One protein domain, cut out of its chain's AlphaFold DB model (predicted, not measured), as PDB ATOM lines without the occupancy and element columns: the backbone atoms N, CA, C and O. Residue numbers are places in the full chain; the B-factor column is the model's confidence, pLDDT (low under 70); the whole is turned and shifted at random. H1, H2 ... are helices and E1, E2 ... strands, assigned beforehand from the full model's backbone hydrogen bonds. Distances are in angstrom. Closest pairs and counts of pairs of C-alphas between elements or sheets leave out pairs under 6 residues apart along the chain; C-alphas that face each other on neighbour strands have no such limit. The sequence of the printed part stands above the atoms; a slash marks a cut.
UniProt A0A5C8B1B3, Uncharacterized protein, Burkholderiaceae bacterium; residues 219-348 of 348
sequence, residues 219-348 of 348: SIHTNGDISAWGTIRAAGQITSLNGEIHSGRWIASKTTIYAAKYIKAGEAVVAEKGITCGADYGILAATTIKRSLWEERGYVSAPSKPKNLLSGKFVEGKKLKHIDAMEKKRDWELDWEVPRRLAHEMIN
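What this domain is: This is residues 219 to 348 of the 348 residues of an uncharacterized protein of Burkholderiaceae bacterium (UniProt A0A5C8B1B3). The chain is wound in stacked, three-sided turns, a short solenoid whose three walls are small sheets of parallel strands, and one long helix, H1, starts at the wall E3 E6 E9 E11 and sticks out with residues 327 to 348 as a free arm. The last turns are less regular: residues 278 to 298 make a long loop, and short pairings through residues 283 to 284 carry the wall E2 E5 E8 on to E12. The printed part has 130 residues, with twelve named strands, E1 to E12, followed by one named helix; the class is mixed, helices and strands. The sheets run E1 E4 E7 E10, E2 E5 E8 and E3 E6 E9 E11, each parallel. The whole is compact, with a radius of gyration of the C-alphas of 15.9 A and spans of 56 by 27 by 23 A, the arm making the length.

Where its parts are: E1, residues 219 to 222, is 10.1 A long and begins at C-alpha 219 (-57.734, 59.522, -12.311). Then come E2, 226 to 228; E3, 232 to 234; E4, 238 to 240; E5, 245 to 247; E6, 251 to 253; E7, 256 to 259, 10.2 A long; E8, 263 to 265; E9, 269 to 271; E10, 274 to 277, 10.3 A long; E11, 299 to 301; and E12, 309 to 311. H1, residues 320 to 345, is 37.0 A long and ends at C-alpha 345 (-49.145, 19.070, 4.417).

How they stand to each other: E1 and E4 are parallel at 2 degrees, with N 239 and O 220 2.8 A apart. E4 and E7 are parallel at 16 degrees, with N 240 and O 258 at 2.9 A, and E7 and E10 at 3 degrees, with N 257 and O 274 at 3.0 A. In the second sheet E2 and E5 are parallel at 2 degrees, with N 246 and O 226 within hydrogen-bond range at 2.8 A, and E5 and E8 are parallel at 2 degrees, with N 264 and O 245 within hydrogen-bond range at 2.8 A. In the third, N 252 and O 232 of E3 and E6 are 2.8 A apart, N 270 and O 251 of E6 and E9 2.8 A, and N 301 and O 269 of E9 and E11 2.9 A. E12 pairs with no named strand. H1 is on the third sheet but only grazes it, with residues 320 to 324; its closest C-alphas to E6 are those of Ala 252 and Leu 320, 5.5 A. In H1, 20 of 22 O i to N i+4 pairs are within hydrogen-bond range.

The domain as a whole: The C-alphas farthest apart are those of Ala 279 and Ile 347, 56.3 A. Without residues 327 to 348 the body spans 35 by 27 by 27 A. H1 has a kink of 29 degrees near residue 334. The printed part has no cut; the link from E10 to E11 is long, 21 residues. Mean pLDDT of the printed part is 92.6; residues 334, 336 to 338 and 345 to 348 are under 70.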
ATOM      1  N   SER A 219     -59.025  58.828 -12.237       98.69
ATOM      2  CA  SER A 219     -57.734  59.522 -12.311       98.69
ATOM      3  C   SER A 219     -57.166  59.816 -10.925       98.69
ATOM      4  O   SER A 219     -57.893  59.848  -9.942       98.69
ATOM      5  N   ILE A 220     -55.845  59.979 -10.824       98.81
ATOM      6  CA  ILE A 220     -55.154  60.250  -9.558       98.81
ATOM      7  C   ILE A 220     -54.193  61.411  -9.780       98.81
ATOM      8  O   ILE A 220     -53.254  61.316 -10.575       98.81
ATOM      9  N   HIS A 221     -54.420  62.500  -9.059       98.75
ATOM     10  CA  HIS A 221     -53.666  63.737  -9.151       98.75
ATOM     11  C   HIS A 221     -53.263  64.188  -7.752       98.75
ATOM     12  O   HIS A 221     -54.097  64.622  -6.961       98.75
ATOM     13  N   THR A 222     -51.969  64.112  -7.451       98.81
ATOM     14  CA  THR A 222     -51.438  64.561  -6.166       98.81
ATOM     15  C   THR A 222     -50.355  65.611  -6.315       98.81
ATOM     16  O   THR A 222     -49.623  65.671  -7.312       98.81
ATOM     17  N   ASN A 223     -50.233  66.453  -5.292       98.50
ATOM     18  CA  ASN A 223     -49.081  67.336  -5.172       98.50
ATOM     19  C   ASN A 223     -47.833  66.559  -4.713       98.50
ATOM     20  O   ASN A 223     -46.768  66.707  -5.304       98.50
ATOM     21  N   GLY A 224     -47.971  65.748  -3.671       98.50
ATOM     22  CA  GLY A 224     -46.942  64.921  -3.050       98.50
ATOM     23  C   GLY A 224     -46.946  63.490  -3.571       98.50
ATOM     24  O   GLY A 224     -47.217  63.246  -4.748       98.50
ATOM     25  N   ASP A 225     -46.592  62.544  -2.711       98.75
ATOM     26  CA  ASP A 225     -46.387  61.155  -3.105       98.75
ATOM     27  C   ASP A 225     -47.728  60.429  -3.364       98.75
ATOM     28  O   ASP A 225     -48.813  60.879  -2.983       98.75
ATOM     29  N   ILE A 226     -47.664  59.320  -4.103       98.88
ATOM     30  CA  ILE A 226     -48.765  58.359  -4.255       98.88
ATOM     31  C   ILE A 226     -48.205  57.003  -3.860       98.88
ATOM     32  O   ILE A 226     -47.310  56.487  -4.535       98.88
ATOM     33  N   SER A 227     -48.733  56.400  -2.803       98.62
ATOM     34  CA  SER A 227     -48.282  55.094  -2.340       98.62
ATOM     35  C   SER A 227     -49.436  54.111  -2.178       98.62
ATOM     36  O   SER A 227     -50.475  54.439  -1.613       98.62
ATOM     37  N   ALA A 228     -49.250  52.891  -2.687       98.50
ATOM     38  CA  ALA A 228     -50.139  51.771  -2.402       98.50
ATOM     39  C   ALA A 228     -49.349  50.490  -2.121       98.50
ATOM     40  O   ALA A 228     -48.483  50.102  -2.907       98.50
ATOM     41  N   TRP A 229     -49.637  49.777  -1.038       97.38
ATOM     42  CA  TRP A 229     -48.960  48.499  -0.760       97.38
ATOM     43  C   TRP A 229     -49.401  47.388  -1.717       97.38
ATOM     44  O   TRP A 229     -48.605  46.527  -2.094       97.38
ATOM     45  N   GLY A 230     -50.656  47.428  -2.157       96.31
ATOM     46  CA  GLY A 230     -51.191  46.573  -3.202       96.31
ATOM     47  C   GLY A 230     -50.874  47.130  -4.584       96.31
ATOM     48  O   GLY A 230     -49.731  47.140  -5.044       96.31
ATOM     49  N   THR A 231     -51.916  47.544  -5.288       97.44
ATOM     50  CA  THR A 231     -51.857  47.996  -6.682       97.44
ATOM     51  C   THR A 231     -52.280  49.452  -6.810       97.44
ATOM     52  O   THR A 231     -53.018  49.947  -5.971       97.44
ATOM     53  N   ILE A 232     -51.833  50.127  -7.869       98.56
ATOM     54  CA  ILE A 232     -52.344  51.439  -8.277       98.56
ATOM     55  C   ILE A 232     -52.930  51.290  -9.681       98.56
ATOM     56  O   ILE A 232     -52.203  50.955 -10.622       98.56
ATOM     57  N   ARG A 233     -54.234  51.534  -9.836       97.62
ATOM     58  CA  ARG A 233     -54.953  51.475 -11.116       97.62
ATOM     59  C   ARG A 233     -55.719  52.763 -11.376       97.62
ATOM     60  O   ARG A 233     -56.462  53.225 -10.523       97.62
ATOM     61  N   ALA A 234     -55.588  53.288 -12.588       97.88
ATOM     62  CA  ALA A 234     -56.387  54.417 -13.051       97.88
ATOM     63  C   ALA A 234     -56.868  54.211 -14.491       97.88
ATOM     64  O   ALA A 234     -56.116  53.749 -15.357       97.88
ATOM     65  N   ALA A 235     -58.115  54.559 -14.791       97.38
ATOM     66  CA  ALA A 235     -58.574  54.604 -16.178       97.38
ATOM     67  C   ALA A 235     -57.978  55.819 -16.918       97.38
ATOM     68  O   ALA A 235     -57.428  55.671 -18.009       97.38
ATOM     69  N   GLY A 236     -58.027  56.988 -16.298       98.19
ATOM     70  CA  GLY A 236     -57.345  58.235 -16.613       98.19
ATOM     71  C   GLY A 236     -55.895  58.299 -16.121       98.19
ATOM     72  O   GLY A 236     -55.176  57.294 -16.093       98.19
ATOM     73  N   GLN A 237     -55.409  59.520 -15.883       98.38
ATOM     74  CA  GLN A 237     -53.993  59.808 -15.621       98.38
ATOM     75  C   GLN A 237     -53.605  59.513 -14.174       98.38
ATOM     76  O   GLN A 237     -54.424  59.640 -13.273       98.38
ATOM     77  N   ILE A 238     -52.335  59.159 -13.961       98.81
ATOM     78  CA  ILE A 238     -51.722  59.097 -12.628       98.81
ATOM     79  C   ILE A 238     -50.593  60.119 -12.603       98.81
ATOM     80  O   ILE A 238     -49.634  59.996 -13.368       98.81
ATOM     81  N   THR A 239     -50.717  61.130 -11.750       98.81
ATOM     82  CA  THR A 239     -49.805  62.272 -11.698       98.81
ATOM     83  C   THR A 239     -49.433  62.592 -10.260       98.81
ATOM     84  O   THR A 239     -50.298  62.957  -9.475       98.81
ATOM     85  N   SER A 240     -48.138  62.540  -9.956       98.56
ATOM     86  CA  SER A 240     -47.554  63.108  -8.739       98.56
ATOM     87  C   SER A 240     -46.665  64.297  -9.123       98.56
ATOM     88  O   SER A 240     -45.625  64.129  -9.771       98.56
ATOM     89  N   LEU A 241     -47.104  65.517  -8.798       98.19
ATOM     90  CA  LEU A 241     -46.512  66.757  -9.324       98.19
ATOM     91  C   LEU A 241     -45.176  67.140  -8.686       98.19
ATOM     92  O   LEU A 241     -44.344  67.735  -9.367       98.19
ATOM     93  N   ASN A 242     -44.964  66.807  -7.413       98.19
ATOM     94  CA  ASN A 242     -43.738  67.071  -6.654       98.19
ATOM     95  C   ASN A 242     -43.261  65.837  -5.863       98.19
ATOM     96  O   ASN A 242     -42.336  65.935  -5.049       98.19
ATOM     97  N   GLY A 243     -43.868  64.674  -6.101       98.19
ATOM     98  CA  GLY A 243     -43.602  63.439  -5.377       98.19
ATOM     99  C   GLY A 243     -43.159  62.268  -6.251       98.19
ATOM    100  O   GLY A 243     -42.852  62.404  -7.442       98.19
ATOM    101  N   GLU A 244     -43.074  61.107  -5.615       98.62
ATOM    102  CA  GLU A 244     -42.894  59.803  -6.247       98.62
ATOM    103  C   GLU A 244     -44.183  58.979  -6.256       98.62
ATOM    104  O   GLU A 244     -45.131  59.244  -5.524       98.62
ATOM    105  N   ILE A 245     -44.200  57.948  -7.100       98.81
ATOM    106  CA  ILE A 245     -45.262  56.943  -7.111       98.81
ATOM    107  C   ILE A 245     -44.656  55.606  -6.696       98.81
ATOM    108  O   ILE A 245     -43.708  55.134  -7.331       98.81
ATOM    109  N   HIS A 246     -45.217  54.975  -5.670       98.56
ATOM    110  CA  HIS A 246     -44.780  53.683  -5.160       98.56
ATOM    111  C   HIS A 246     -45.940  52.692  -5.072       98.56
ATOM    112  O   HIS A 246     -46.944  52.945  -4.421       98.56
ATOM    113  N   SER A 247     -45.778  51.525  -5.690       98.31
ATOM    114  CA  SER A 247     -46.684  50.395  -5.525       98.31
ATOM    115  C   SER A 247     -45.927  49.144  -5.096       98.31
ATOM    116  O   SER A 247     -44.917  48.785  -5.709       98.31
ATOM    117  N   GLY A 248     -46.446  48.421  -4.103       97.25
ATOM    118  CA  GLY A 248     -45.900  47.115  -3.726       97.25
ATOM    119  C   GLY A 248     -46.080  46.050  -4.813       97.25
ATOM    120  O   GLY A 248     -45.354  45.054  -4.826       97.25
ATOM    121  N   ARG A 249     -46.984  46.273  -5.778       95.44
ATOM    122  CA  ARG A 249     -47.179  45.398  -6.936       95.44
ATOM    123  C   ARG A 249     -47.162  46.170  -8.253       95.44
ATOM    124  O   ARG A 249     -46.085  46.408  -8.790       95.44
ATOM    125  N   TRP A 250     -48.320  46.510  -8.813       95.56
ATOM    126  CA  TRP A 250     -48.437  47.050 -10.169       95.56
ATOM    127  C   TRP A 250     -48.896  48.498 -10.147       95.56
ATOM    128  O   TRP A 250     -49.804  48.838  -9.392       95.56
ATOM    129  N   ILE A 251     -48.357  49.301 -11.060       98.50
ATOM    130  CA  ILE A 251     -48.901  50.620 -11.400       98.50
ATOM    131  C   ILE A 251     -49.425  50.541 -12.833       98.50
ATOM    132  O   ILE A 251     -48.653  50.273 -13.756       98.50
ATOM    133  N   ALA A 252     -50.720  50.756 -13.038       98.31
ATOM    134  CA  ALA A 252     -51.348  50.641 -14.348       98.31
ATOM    135  C   ALA A 252     -52.268  51.828 -14.653       98.31
ATOM    136  O   ALA A 252     -53.119  52.191 -13.847       98.31
ATOM    137  N   SER A 253     -52.151  52.380 -15.861       98.31
ATOM    138  CA  SER A 253     -53.048  53.413 -16.381       98.31
ATOM    139  C   SER A 253     -53.402  53.178 -17.854       98.31
ATOM    140  O   SER A 253     -52.547  52.760 -18.643       98.31
ATOM    141  N   LYS A 254     -54.643  53.485 -18.275       97.94
ATOM    142  CA  LYS A 254     -54.989  53.523 -19.719       97.94
ATOM    143  C   LYS A 254     -54.491  54.796 -20.411       97.94
ATOM    144  O   LYS A 254     -54.662  54.952 -21.622       97.94
ATOM    145  N   THR A 255     -53.871  55.711 -19.672       98.12
ATOM    146  CA  THR A 255     -53.336  56.965 -20.199       98.12
ATOM    147  C   THR A 255     -51.849  57.109 -19.859       98.12
ATOM    148  O   THR A 255     -51.050  56.265 -20.273       98.12
ATOM    149  N   THR A 256     -51.447  58.194 -19.202       98.31
ATOM    150  CA  THR A 256     -50.067  58.519 -18.846       98.31
ATOM    151  C   THR A 256     -49.827  58.352 -17.355       98.31
ATOM    152  O   THR A 256     -50.698  58.660 -16.541       98.31
ATOM    153  N   ILE A 257     -48.606  57.948 -17.012       98.75
ATOM    154  CA  ILE A 257     -48.090  57.979 -15.643       98.75
ATOM    155  C   ILE A 257     -46.960  59.008 -15.586       98.75
ATOM    156  O   ILE A 257     -46.008  58.932 -16.372       98.75
ATOM    157  N   TYR A 258     -47.065  59.951 -14.655       98.62
ATOM    158  CA  TYR A 258     -46.045  60.953 -14.375       98.62
ATOM    159  C   TYR A 258     -45.757  61.034 -12.876       98.62
ATOM    160  O   TYR A 258     -46.673  61.176 -12.073       98.62
ATOM    161  N   ALA A 259     -44.477  61.015 -12.515       98.62
ATOM    162  CA  ALA A 259     -44.011  61.394 -11.185       98.62
ATOM    163  C   ALA A 259     -42.870  62.402 -11.318       98.62
ATOM    164  O   ALA A 259     -41.982  62.225 -12.153       98.62
ATOM    165  N   ALA A 260     -42.841  63.436 -10.486       98.31
ATOM    166  CA  ALA A 260     -41.703  64.352 -10.464       98.31
ATOM    167  C   ALA A 260     -40.420  63.691  -9.945       98.31
ATOM    168  O   ALA A 260     -39.326  64.079 -10.349       98.31
ATOM    169  N   LYS A 261     -40.551  62.680  -9.082       98.44
ATOM    170  CA  LYS A 261     -39.451  61.884  -8.534       98.44
ATOM    171  C   LYS A 261     -39.445  60.473  -9.144       98.44
ATOM    172  O   LYS A 261     -39.555  60.321 -10.359       98.44
ATOM    173  N   TYR A 262     -39.262  59.433  -8.330       98.62
ATOM    174  CA  TYR A 262     -39.213  58.042  -8.782       98.62
ATOM    175  C   TYR A 262     -40.600  57.474  -9.118       98.62
ATOM    176  O   TYR A 262     -41.618  57.886  -8.569       98.62
ATOM    177  N   ILE A 263     -40.615  56.450  -9.974       98.81
ATOM    178  CA  ILE A 263     -41.745  55.523 -10.114       98.81
ATOM    179  C   ILE A 263     -41.244  54.140  -9.704       98.81
ATOM    180  O   ILE A 263     -40.299  53.630 -10.308       98.81
ATOM    181  N   LYS A 264     -41.851  53.533  -8.685       98.75
ATOM    182  CA  LYS A 264     -41.419  52.267  -8.081       98.75
ATOM    183  C   LYS A 264     -42.578  51.274  -8.059       98.75
ATOM    184  O   LYS A 264     -43.621  51.569  -7.492       98.75
ATOM    185  N   ALA A 265     -42.386  50.097  -8.638       98.44
ATOM    186  CA  ALA A 265     -43.370  49.021  -8.640       98.44
ATOM    187  C   ALA A 265     -42.706  47.677  -8.324       98.44
ATOM    188  O   ALA A 265     -41.684  47.326  -8.927       98.44
ATOM    189  N   GLY A 266     -43.308  46.905  -7.418       97.81
ATOM    190  CA  GLY A 266     -42.853  45.550  -7.097       97.81
ATOM    191  C   GLY A 266     -42.856  44.610  -8.304       97.81
ATOM    192  O   GLY A 266     -41.895  43.874  -8.530       97.81
ATOM    193  N   GLU A 267     -43.906  44.688  -9.120       97.00
ATOM    194  CA  GLU A 267     -44.143  43.835 -10.283       97.00
ATOM    195  C   GLU A 267     -43.963  44.631 -11.586       97.00
ATOM    196  O   GLU A 267     -42.848  44.687 -12.110       97.00
ATOM    197  N   ALA A 268     -45.006  45.279 -12.114       97.50
ATOM    198  CA  ALA A 268     -44.931  45.947 -13.416       97.50
ATOM    199  C   ALA A 268     -45.482  47.378 -13.419       97.50
ATOM    200  O   ALA A 268     -46.322  47.746 -12.597       97.50
ATOM    201  N   VAL A 269     -45.034  48.170 -14.397       98.50
ATOM    202  CA  VAL A 269     -45.565  49.512 -14.686       98.50
ATOM    203  C   VAL A 269     -46.122  49.541 -16.105       98.50
ATOM    204  O   VAL A 269     -45.410  49.232 -17.063       98.50
ATOM    205  N   VAL A 270     -47.387  49.920 -16.265       98.50
ATOM    206  CA  VAL A 270     -48.069  49.943 -17.563       98.50
ATOM    207  C   VAL A 270     -48.788  51.270 -17.765       98.50
ATOM    208  O   VAL A 270     -49.657  51.622 -16.979       98.50
ATOM    209  N   ALA A 271     -48.481  51.978 -18.850       98.25
ATOM    210  CA  ALA A 271     -49.246  53.153 -19.269       98.25
ATOM    211  C   ALA A 271     -49.460  53.133 -20.780       98.25
ATOM    212  O   ALA A 271     -48.507  52.985 -21.541       98.25
ATOM    213  N   GLU A 272     -50.692  53.307 -21.251       97.94
ATOM    214  CA  GLU A 272     -50.982  53.174 -22.688       97.94
ATOM    215  C   GLU A 272     -50.663  54.427 -23.523       97.94
ATOM    216  O   GLU A 272     -50.724  54.369 -24.753       97.94
ATOM    217  N   LYS A 273     -50.306  55.554 -22.894       97.75
ATOM    218  CA  LYS A 273     -49.931  56.807 -23.576       97.75
ATOM    219  C   LYS A 273     -48.512  57.283 -23.268       97.75
ATOM    220  O   LYS A 273     -47.926  57.960 -24.104       97.75
ATOM    221  N   GLY A 274     -47.935  56.910 -22.126       97.44
ATOM    222  CA  GLY A 274     -46.549  57.249 -21.799       97.44
ATOM    223  C   GLY A 274     -46.226  57.146 -20.311       97.44
ATOM    224  O   GLY A 274     -47.112  57.266 -19.469       97.44
ATOM    225  N   ILE A 275     -44.947  56.936 -20.000       98.56
ATOM    226  CA  ILE A 275     -44.422  56.903 -18.630       98.56
ATOM    227  C   ILE A 275     -43.248  57.874 -18.568       98.56
ATOM    228  O   ILE A 275     -42.289  57.721 -19.330       98.56
ATOM    229  N   THR A 276     -43.320  58.852 -17.669       97.94
ATOM    230  CA  THR A 276     -42.263  59.853 -17.474       97.94
ATOM    231  C   THR A 276     -41.980  60.036 -15.989       97.94
ATOM    232  O   THR A 276     -42.891  60.002 -15.171       97.94
ATOM    233  N   CYS A 277     -40.710  60.227 -15.649       97.88
ATOM    234  CA  CYS A 277     -40.263  60.602 -14.312       97.88
ATOM    235  C   CYS A 277     -39.333  61.823 -14.399       97.88
ATOM    236  O   CYS A 277     -38.937  62.207 -15.507       97.88
ATOM    237  N   GLY A 278     -38.987  62.430 -13.261       96.94
ATOM    238  CA  GLY A 278     -38.033  63.540 -13.221       96.94
ATOM    239  C   GLY A 278     -36.655  63.174 -13.784       96.94
ATOM    240  O   GLY A 278     -36.247  62.013 -13.779       96.94
ATOM    241  N   ALA A 279     -35.926  64.178 -14.278       95.00
ATOM    242  CA  ALA A 279     -34.693  63.976 -15.047       95.00
ATOM    243  C   ALA A 279     -33.594  63.219 -14.275       95.00
ATOM    244  O   ALA A 279     -32.946  62.351 -14.860       95.00
ATOM    245  N   ASP A 280     -33.447  63.507 -12.978       96.12
ATOM    246  CA  ASP A 280     -32.468  62.876 -12.074       96.12
ATOM    247  C   ASP A 280     -33.019  61.626 -11.361       96.12
ATOM    248  O   ASP A 280     -32.359  61.020 -10.515       96.12
ATOM    249  N   TYR A 281     -34.242  61.227 -11.712       98.00
ATOM    250  CA  TYR A 281     -34.955  60.095 -11.141       98.00
ATOM    251  C   TYR A 281     -35.139  58.983 -12.177       98.00
ATOM    252  O   TYR A 281     -34.782  59.112 -13.352       98.00
ATOM    253  N   GLY A 282     -35.678  57.846 -11.736       97.94
ATOM    254  CA  GLY A 282     -35.841  56.674 -12.589       97.94
ATOM    255  C   GLY A 282     -37.099  55.864 -12.322       97.94
ATOM    256  O   GLY A 282     -37.839  56.083 -11.363       97.94
ATOM    257  N   ILE A 283     -37.310  54.890 -13.201       98.69
ATOM    258  CA  ILE A 283     -38.400  53.922 -13.122       98.69
ATOM    259  C   ILE A 283     -37.815  52.585 -12.671       98.69
ATOM    260  O   ILE A 283     -36.974  51.998 -13.359       98.69
ATOM    261  N   LEU A 284     -38.266  52.117 -11.514       98.44
ATOM    262  CA  LEU A 284     -37.876  50.865 -10.883       98.44
ATOM    263  C   LEU A 284     -39.076  49.915 -10.889       98.44
ATOM    264  O   LEU A 284     -39.940  50.007 -10.026       98.44
ATOM    265  N   ALA A 285     -39.138  49.007 -11.860       97.75
ATOM    266  CA  ALA A 285     -40.124  47.928 -11.877       97.75
ATOM    267  C   ALA A 285     -39.485  46.585 -11.496       97.75
ATOM    268  O   ALA A 285     -38.257  46.447 -11.497       97.75
ATOM    269  N   ALA A 286     -40.313  45.575 -11.239       97.00
ATOM    270  CA  ALA A 286     -39.893  44.201 -10.983       97.00
ATOM    271  C   ALA A 286     -38.962  44.036  -9.770       97.00
ATOM    272  O   ALA A 286     -38.119  43.134  -9.759       97.00
ATOM    273  N   THR A 287     -39.078  44.906  -8.764       97.00
ATOM    274  CA  THR A 287     -38.196  44.893  -7.586       97.00
ATOM    275  C   THR A 287     -38.422  43.672  -6.691       97.00
ATOM    276  O   THR A 287     -37.505  43.270  -5.977       97.00
ATOM    277  N   THR A 288     -39.589  43.027  -6.782       95.69
ATOM    278  CA  THR A 288     -39.936  41.805  -6.035       95.69
ATOM    279  C   THR A 288     -39.993  40.555  -6.922       95.69
ATOM    280  O   THR A 288     -40.288  39.458  -6.446       95.69
ATOM    281  N   ILE A 289     -39.671  40.678  -8.218       94.88
ATOM    282  CA  ILE A 289     -39.780  39.590  -9.197       94.88
ATOM    283  C   ILE A 289     -38.398  39.094  -9.631       94.88
ATOM    284  O   ILE A 289     -37.513  39.861 -10.016       94.88
ATOM    285  N   LYS A 290     -38.222  37.764  -9.655       94.88
ATOM    286  CA  LYS A 290     -37.000  37.129 -10.172       94.88
ATOM    287  C   LYS A 290     -36.765  37.488 -11.643       94.88
ATOM    288  O   LYS A 290     -37.691  37.442 -12.450       94.88
ATOM    289  N   ARG A 291     -35.506  37.753 -12.016       94.50
ATOM    290  CA  ARG A 291     -35.117  38.188 -13.376       94.50
ATOM    291  C   ARG A 291     -35.626  37.278 -14.496       94.50
ATOM    292  O   ARG A 291     -35.970  37.771 -15.564       94.50
ATOM    293  N   SER A 292     -35.726  35.971 -14.248       96.38
ATOM    294  CA  SER A 292     -36.241  35.006 -15.229       96.38
ATOM    295  C   SER A 292     -37.733  35.154 -15.546       96.38
ATOM    296  O   SER A 292     -38.163  34.640 -16.568       96.38
ATOM    297  N   LEU A 293     -38.513  35.861 -14.720       94.62
ATOM    298  CA  LEU A 293     -39.938  36.134 -14.956       94.62
ATOM    299  C   LEU A 293     -40.215  37.577 -15.384       94.62
ATOM    300  O   LEU A 293     -41.375  37.975 -15.470       94.62
ATOM    301  N   TRP A 294     -39.186  38.388 -15.635       95.88
ATOM    302  CA  TRP A 294     -39.393  39.800 -15.963       95.88
ATOM    303  C   TRP A 294     -40.230  39.996 -17.229       95.88
ATOM    304  O   TRP A 294     -41.076  40.876 -17.272       95.88
ATOM    305  N   GLU A 295     -40.075  39.134 -18.228       94.06
ATOM    306  CA  GLU A 295     -40.866  39.197 -19.461       94.06
ATOM    307  C   GLU A 295     -42.369  38.964 -19.256       94.06
ATOM    308  O   GLU A 295     -43.190  39.520 -19.984       94.06
ATOM    309  N   GLU A 296     -42.733  38.174 -18.249       91.12
ATOM    310  CA  GLU A 296     -44.117  37.764 -18.004       91.12
ATOM    311  C   GLU A 296     -44.783  38.566 -16.886       91.12
ATOM    312  O   GLU A 296     -45.984  38.821 -16.951       91.12
ATOM    313  N   ARG A 297     -44.020  38.950 -15.854       90.19
ATOM    314  CA  ARG A 297     -44.543  39.507 -14.594       90.19
ATOM    315  C   ARG A 297     -43.812  40.752 -14.094       90.19
ATOM    316  O   ARG A 297     -44.365  41.493 -13.297       90.19
ATOM    317  N   GLY A 298     -42.575  40.974 -14.532       95.00
ATOM    318  CA  GLY A 298     -41.707  42.042 -14.032       95.00
ATOM    319  C   GLY A 298     -41.278  43.000 -15.138       95.00
ATOM    320  O   GLY A 298     -40.099  43.033 -15.509       95.00
ATOM    321  N   TYR A 299     -42.229  43.738 -15.703       97.69
ATOM    322  CA  TYR A 299     -42.002  44.512 -16.922       97.69
ATOM    323  C   TYR A 299     -42.414  45.979 -16.818       97.69
ATOM    324  O   TYR A 299     -43.100  46.415 -15.900       97.69
ATOM    325  N   VAL A 300     -41.995  46.750 -17.814       98.56
ATOM    326  CA  VAL A 300     -42.516  48.087 -18.086       98.56
ATOM    327  C   VAL A 300     -43.065  48.110 -19.504       98.56
ATOM    328  O   VAL A 300     -42.386  47.658 -20.424       98.56
ATOM    329  N   SER A 301     -44.279  48.626 -19.688       98.38
ATOM    330  CA  SER A 301     -44.919  48.738 -21.001       98.38
ATOM    331  C   SER A 301     -45.504  50.122 -21.219       98.38
ATOM    332  O   SER A 301     -46.275  50.624 -20.403       98.38
ATOM    333  N   ALA A 302     -45.143  50.714 -22.352       98.00
ATOM    334  CA  ALA A 302     -45.647  51.987 -22.844       98.00
ATOM    335  C   ALA A 302     -45.470  52.055 -24.371       98.00
ATOM    336  O   ALA A 302     -44.749  51.219 -24.922       98.00
ATOM    337  N   PRO A 303     -46.062  53.042 -25.075       97.75
ATOM    338  CA  PRO A 303     -45.864  53.213 -26.521       97.75
ATOM    339  C   PRO A 303     -44.399  53.374 -26.949       97.75
ATOM    340  O   PRO A 303     -44.046  53.058 -28.080       97.75
ATOM    341  N   SER A 304     -43.544  53.861 -26.052       96.44
ATOM    342  CA  SER A 304     -42.101  53.975 -26.253       96.44
ATOM    343  C   SER A 304     -41.366  53.625 -24.967       96.44
ATOM    344  O   SER A 304     -41.843  53.958 -23.878       96.44
ATOM    345  N   LYS A 305     -40.178  53.023 -25.082       97.38
ATOM    346  CA  LYS A 305     -39.328  52.716 -23.927       97.38
ATOM    347  C   LYS A 305     -38.994  53.994 -23.137       97.38
ATOM    348  O   LYS A 305     -38.415  54.913 -23.722       97.38
ATOM    349  N   PRO A 306     -39.304  54.063 -21.829       96.31
ATOM    350  CA  PRO A 306     -38.947  55.217 -21.008       96.31
ATOM    351  C   PRO A 306     -37.428  55.408 -20.928       96.31
ATOM    352  O   PRO A 306     -36.683  54.430 -20.841       96.31
ATOM    353  N   LYS A 307     -36.969  56.667 -20.934       92.75
ATOM    354  CA  LYS A 307     -35.533  57.008 -20.952       92.75
ATOM    355  C   LYS A 307     -34.787  56.485 -19.719       92.75
ATOM    356  O   LYS A 307     -33.757  55.837 -19.869       92.75
ATOM    357  N   ASN A 308     -35.347  56.701 -18.529       93.88
ATOM    358  CA  ASN A 308     -34.707  56.397 -17.246       93.88
ATOM    359  C   ASN A 308     -35.216  55.073 -16.639       93.88
ATOM    360  O   ASN A 308     -35.517  54.993 -15.449       93.88
ATOM    361  N   LEU A 309     -35.370  54.030 -17.460       97.81
ATOM    362  CA  LEU A 309     -35.747  52.698 -16.976       97.81
ATOM    363  C   LEU A 309     -34.548  52.010 -16.302       97.81
ATOM    364  O   LEU A 309     -33.586  51.655 -16.984       97.81
ATOM    365  N   LEU A 310     -34.627  51.794 -14.987       97.81
ATOM    366  CA  LEU A 310     -33.543  51.233 -14.172       97.81
ATOM    367  C   LEU A 310     -33.705  49.728 -13.903       97.81
ATOM    368  O   LEU A 310     -32.711  49.004 -13.827       97.81
ATOM    369  N   SER A 311     -34.939  49.233 -13.774       97.94
ATOM    370  CA  SER A 311     -35.231  47.806 -13.569       97.94
ATOM    371  C   SER A 311     -36.564  47.384 -14.197       97.94
ATOM    372  O   SER A 311     -37.415  48.221 -14.489       97.94
ATOM    373  N   GLY A 312     -36.730  46.076 -14.416       97.12
ATOM    374  CA  GLY A 312     -37.817  45.492 -15.205       97.12
ATOM    375  C   GLY A 312     -37.467  45.359 -16.691       97.12
ATOM    376  O   GLY A 312     -36.631  46.092 -17.228       97.12
ATOM    377  N   LYS A 313     -38.083  44.388 -17.380       97.75
ATOM    378  CA  LYS A 313     -37.928  44.232 -18.839       97.75
ATOM    379  C   LYS A 313     -38.891  45.181 -19.551       97.75
ATOM    380  O   LYS A 313     -40.071  45.195 -19.231       97.75
ATOM    381  N   PHE A 314     -38.429  45.949 -20.534       98.31
ATOM    382  CA  PHE A 314     -39.369  46.663 -21.401       98.31
ATOM    383  C   PHE A 314     -40.074  45.655 -22.319       98.31
ATOM    384  O   PHE A 314     -39.400  44.908 -23.030       98.31
ATOM    385  N   VAL A 315     -41.405  45.619 -22.278       97.69
ATOM    386  CA  VAL A 315     -42.241  44.712 -23.074       97.69
ATOM    387  C   VAL A 315     -43.317  45.538 -23.760       97.69
ATOM    388  O   VAL A 315     -44.099  46.212 -23.099       97.69
ATOM    389  N   GLU A 316     -43.365  45.487 -25.085       96.00
ATOM    390  CA  GLU A 316     -44.325  46.260 -25.872       96.00
ATOM    391  C   GLU A 316     -45.732  45.644 -25.844       96.00
ATOM    392  O   GLU A 316     -45.920  44.439 -25.655       96.00
ATOM    393  N   GLY A 317     -46.749  46.483 -26.050       94.56
ATOM    394  CA  GLY A 317     -48.130  46.043 -26.269       94.56
ATOM    395  C   GLY A 317     -48.893  45.581 -25.022       94.56
ATOM    396  O   GLY A 317     -50.074  45.233 -25.133       94.56
ATOM    397  N   LYS A 318     -48.288  45.600 -23.825       96.50
ATOM    398  CA  LYS A 318     -49.038  45.367 -22.581       96.50
ATOM    399  C   LYS A 318     -49.862  46.611 -22.235       96.50
ATOM    400  O   LYS A 318     -49.449  47.741 -22.486       96.50
ATOM    401  N   LYS A 319     -51.051  46.374 -21.690       96.69
ATOM    402  CA  LYS A 319     -52.142  47.334 -21.479       96.69
ATOM    403  C   LYS A 319     -52.730  47.077 -20.102       96.69
ATOM    404  O   LYS A 319     -52.529  45.979 -19.580       96.69
ATOM    405  N   LEU A 320     -53.493  48.023 -19.561       94.00
ATOM    406  CA  LEU A 320     -54.098  47.867 -18.236       94.00
ATOM    407  C   LEU A 320     -54.946  46.584 -18.155       94.00
ATOM    408  O   LEU A 320     -54.735  45.768 -17.267       94.00
ATOM    409  N   LYS A 321     -55.745  46.294 -19.192       94.50
ATOM    410  CA  LYS A 321     -56.545  45.055 -19.283       94.50
ATOM    411  C   LYS A 321     -55.742  43.750 -19.157       94.50
ATOM    412  O   LYS A 321     -56.300  42.709 -18.826       94.50
ATOM    413  N   HIS A 322     -54.449  43.767 -19.496       94.25
ATOM    414  CA  HIS A 322     -53.590  42.592 -19.346       94.25
ATOM    415  C   HIS A 322     -53.187  42.391 -17.882       94.25
ATOM    416  O   HIS A 322     -53.057  41.245 -17.467       94.25
ATOM    417  N   ILE A 323     -53.039  43.472 -17.106       92.38
ATOM    418  CA  ILE A 323     -52.862  43.402 -15.650       92.38
ATOM    419  C   ILE A 323     -54.135  42.862 -15.000       92.38
ATOM    420  O   ILE A 323     -54.053  41.927 -14.212       92.38
ATOM    421  N   ASP A 324     -55.306  43.364 -15.397       90.56
ATOM    422  CA  ASP A 324     -56.588  42.904 -14.842       90.56
ATOM    423  C   ASP A 324     -56.811  41.406 -15.088       90.56
ATOM    424  O   ASP A 324     -57.218  40.662 -14.196       90.56
ATOM    425  N   ALA A 325     -56.481  40.929 -16.293       89.62
ATOM    426  CA  ALA A 325     -56.544  39.507 -16.612       89.62
ATOM    427  C   ALA A 325     -55.578  38.666 -15.756       89.62
ATOM    428  O   ALA A 325     -55.891  37.519 -15.432       89.62
ATOM    429  N   MET A 326     -54.414  39.216 -15.397       86.56
ATOM    430  CA  MET A 326     -53.446  38.543 -14.530       86.56
ATOM    431  C   MET A 326     -53.909  38.490 -13.075       86.56
ATOM    432  O   MET A 326     -53.751  37.438 -12.463       86.56
ATOM    433  N   GLU A 327     -54.504  39.560 -12.539       85.38
ATOM    434  CA  GLU A 327     -55.093  39.528 -11.192       85.38
ATOM    435  C   GLU A 327     -56.208  38.501 -11.101       85.38
ATOM    436  O   GLU A 327     -56.142  37.604 -10.272       85.38
ATOM    437  N   LYS A 328     -57.151  38.529 -12.048       84.94
ATOM    438  CA  LYS A 328     -58.256  37.567 -12.073       84.94
ATOM    439  C   LYS A 328     -57.770  36.115 -12.110       84.94
ATOM    440  O   LYS A 328     -58.383  35.228 -11.524       84.94
ATOM    441  N   LYS A 329     -56.668  35.855 -12.822       82.94
ATOM    442  CA  LYS A 329     -56.035  34.531 -12.842       82.94
ATOM    443  C   LYS A 329     -55.404  34.186 -11.490       82.94
ATOM    444  O   LYS A 329     -55.479  33.034 -11.079       82.94
ATOM    445  N   ARG A 330     -54.770  35.156 -10.830       80.12
ATOM    446  CA  ARG A 330     -54.090  34.970  -9.545       80.12
ATOM    447  C   ARG A 330     -55.074  34.698  -8.415       80.12
ATOM    448  O   ARG A 330     -54.807  33.807  -7.618       80.12
ATOM    449  N   ASP A 331     -56.194  35.407  -8.388       75.62
ATOM    450  CA  ASP A 331     -57.259  35.187  -7.404       75.62
ATOM    451  C   ASP A 331     -57.801  33.762  -7.532       75.62
ATOM    452  O   ASP A 331     -57.810  33.004  -6.565       75.62
ATOM    453  N   TRP A 332     -58.085  33.335  -8.768       70.06
ATOM    454  CA  TRP A 332     -58.458  31.950  -9.047       70.06
ATOM    455  C   TRP A 332     -57.394  30.942  -8.591       70.06
ATOM    456  O   TRP A 332     -57.735  29.920  -8.009       70.06
ATOM    457  N   GLU A 333     -56.109  31.186  -8.870       73.19
ATOM    458  CA  GLU A 333     -55.018  30.296  -8.446       73.19
ATOM    459  C   GLU A 333     -54.925  30.175  -6.920       73.19
ATOM    460  O   GLU A 333     -54.791  29.064  -6.406       73.19
ATOM    461  N   LEU A 334     -55.055  31.286  -6.193       68.19
ATOM    462  CA  LEU A 334     -55.021  31.302  -4.732       68.19
ATOM    463  C   LEU A 334     -56.188  30.519  -4.115       68.19
ATOM    464  O   LEU A 334     -55.953  29.736  -3.189       68.19
ATOM    465  N   ASP A 335     -57.396  30.660  -4.670       71.00
ATOM    466  CA  ASP A 335     -58.618  30.018  -4.164       71.00
ATOM    467  C   ASP A 335     -58.516  28.486  -4.089       71.00
ATOM    468  O   ASP A 335     -59.034  27.874  -3.154       71.00
ATOM    469  N   TRP A 336     -57.836  27.836  -5.042       67.56
ATOM    470  CA  TRP A 336     -57.690  26.371  -5.038       67.56
ATOM    471  C   TRP A 336     -56.314  25.883  -4.574       67.56
ATOM    472  O   TRP A 336     -56.205  24.762  -4.064       67.56
ATOM    473  N   GLU A 337     -55.247  26.670  -4.744       66.00
ATOM    474  CA  GLU A 337     -53.886  26.216  -4.449       66.00
ATOM    475  C   GLU A 337     -53.586  26.223  -2.947       66.00
ATOM    476  O   GLU A 337     -52.953  25.283  -2.454       66.00
ATOM    477  N   VAL A 338     -54.082  27.216  -2.198       69.81
ATOM    478  CA  VAL A 338     -53.882  27.287  -0.740       69.81
ATOM    479  C   VAL A 338     -54.543  26.094  -0.030       69.81
ATOM    480  O   VAL A 338     -53.825  25.365   0.664       69.81
ATOM    481  N   PRO A 339     -55.840  25.784  -0.250       73.19
ATOM    482  CA  PRO A 339     -56.459  24.596   0.343       73.19
ATOM    483  C   PRO A 339     -55.766  23.293  -0.068       73.19
ATOM    484  O   PRO A 339     -55.598  22.390   0.749       73.19
ATOM    485  N   ARG A 340     -55.312  23.188  -1.326       77.19
ATOM    486  CA  ARG A 340     -54.611  21.997  -1.822       77.19
ATOM    487  C   ARG A 340     -53.266  21.782  -1.129       77.19
ATOM    488  O   ARG A 340     -52.939  20.639  -0.811       77.19
ATOM    489  N   ARG A 341     -52.473  22.840  -0.928       72.31
ATOM    490  CA  ARG A 341     -51.175  22.751  -0.239       72.31
ATOM    491  C   ARG A 341     -51.354  22.397   1.235       72.31
ATOM    492  O   ARG A 341     -50.686  21.480   1.696       72.31
ATOM    493  N   LEU A 342     -52.324  23.015   1.912       73.00
ATOM    494  CA  LEU A 342     -52.685  22.667   3.291       73.00
ATOM    495  C   LEU A 342     -53.112  21.196   3.413       73.00
ATOM    496  O   LEU A 342     -52.638  20.485   4.293       73.00
ATOM    497  N   ALA A 343     -53.934  20.696   2.486       73.56
ATOM    498  CA  ALA A 343     -54.328  19.287   2.468       73.56
ATOM    499  C   ALA A 343     -53.139  18.337   2.226       73.56
ATOM    500  O   ALA A 343     -53.125  17.226   2.746       73.56
ATOM    501  N   HIS A 344     -52.138  18.757   1.450       70.00
ATOM    502  CA  HIS A 344     -50.941  17.957   1.188       70.00
ATOM    503  C   HIS A 344     -49.972  17.929   2.381       70.00
ATOM    504  O   HIS A 344     -49.296  16.927   2.595       70.00
ATOM    505  N   GLU A 345     -49.917  19.005   3.169       65.06
ATOM    506  CA  GLU A 345     -49.145  19.070   4.417       65.06
ATOM    507  C   GLU A 345     -49.824  18.318   5.569       65.06
ATOM    508  O   GLU A 345     -49.134  17.822   6.446       65.06
ATOM    509  N   MET A 346     -51.153  18.153   5.553       55.53
ATOM    510  CA  MET A 346     -51.884  17.350   6.550       55.53
ATOM    511  C   MET A 346     -51.802  15.826   6.333       55.53
ATOM    512  O   MET A 346     -52.259  15.063   7.184       55.53
ATOM    513  N   ILE A 347     -51.292  15.377   5.183       59.19
ATOM    514  CA  ILE A 347     -51.188  13.953   4.809       59.19
ATOM    515  C   ILE A 347     -49.734  13.443   4.921       59.19
ATOM    516  O   ILE A 347     -49.502  12.238   4.826       59.19
ATOM    517  N   ASN A 348     -48.771  14.337   5.170       47.31
ATOM    518  CA  ASN A 348     -47.360  14.021   5.424       47.31
ATOM    519  C   ASN A 348     -46.986  14.301   6.883       47.31
ATOM    520  O   ASN A 348     -45.998  13.687   7.345       47.31
TER     521      ASN A 348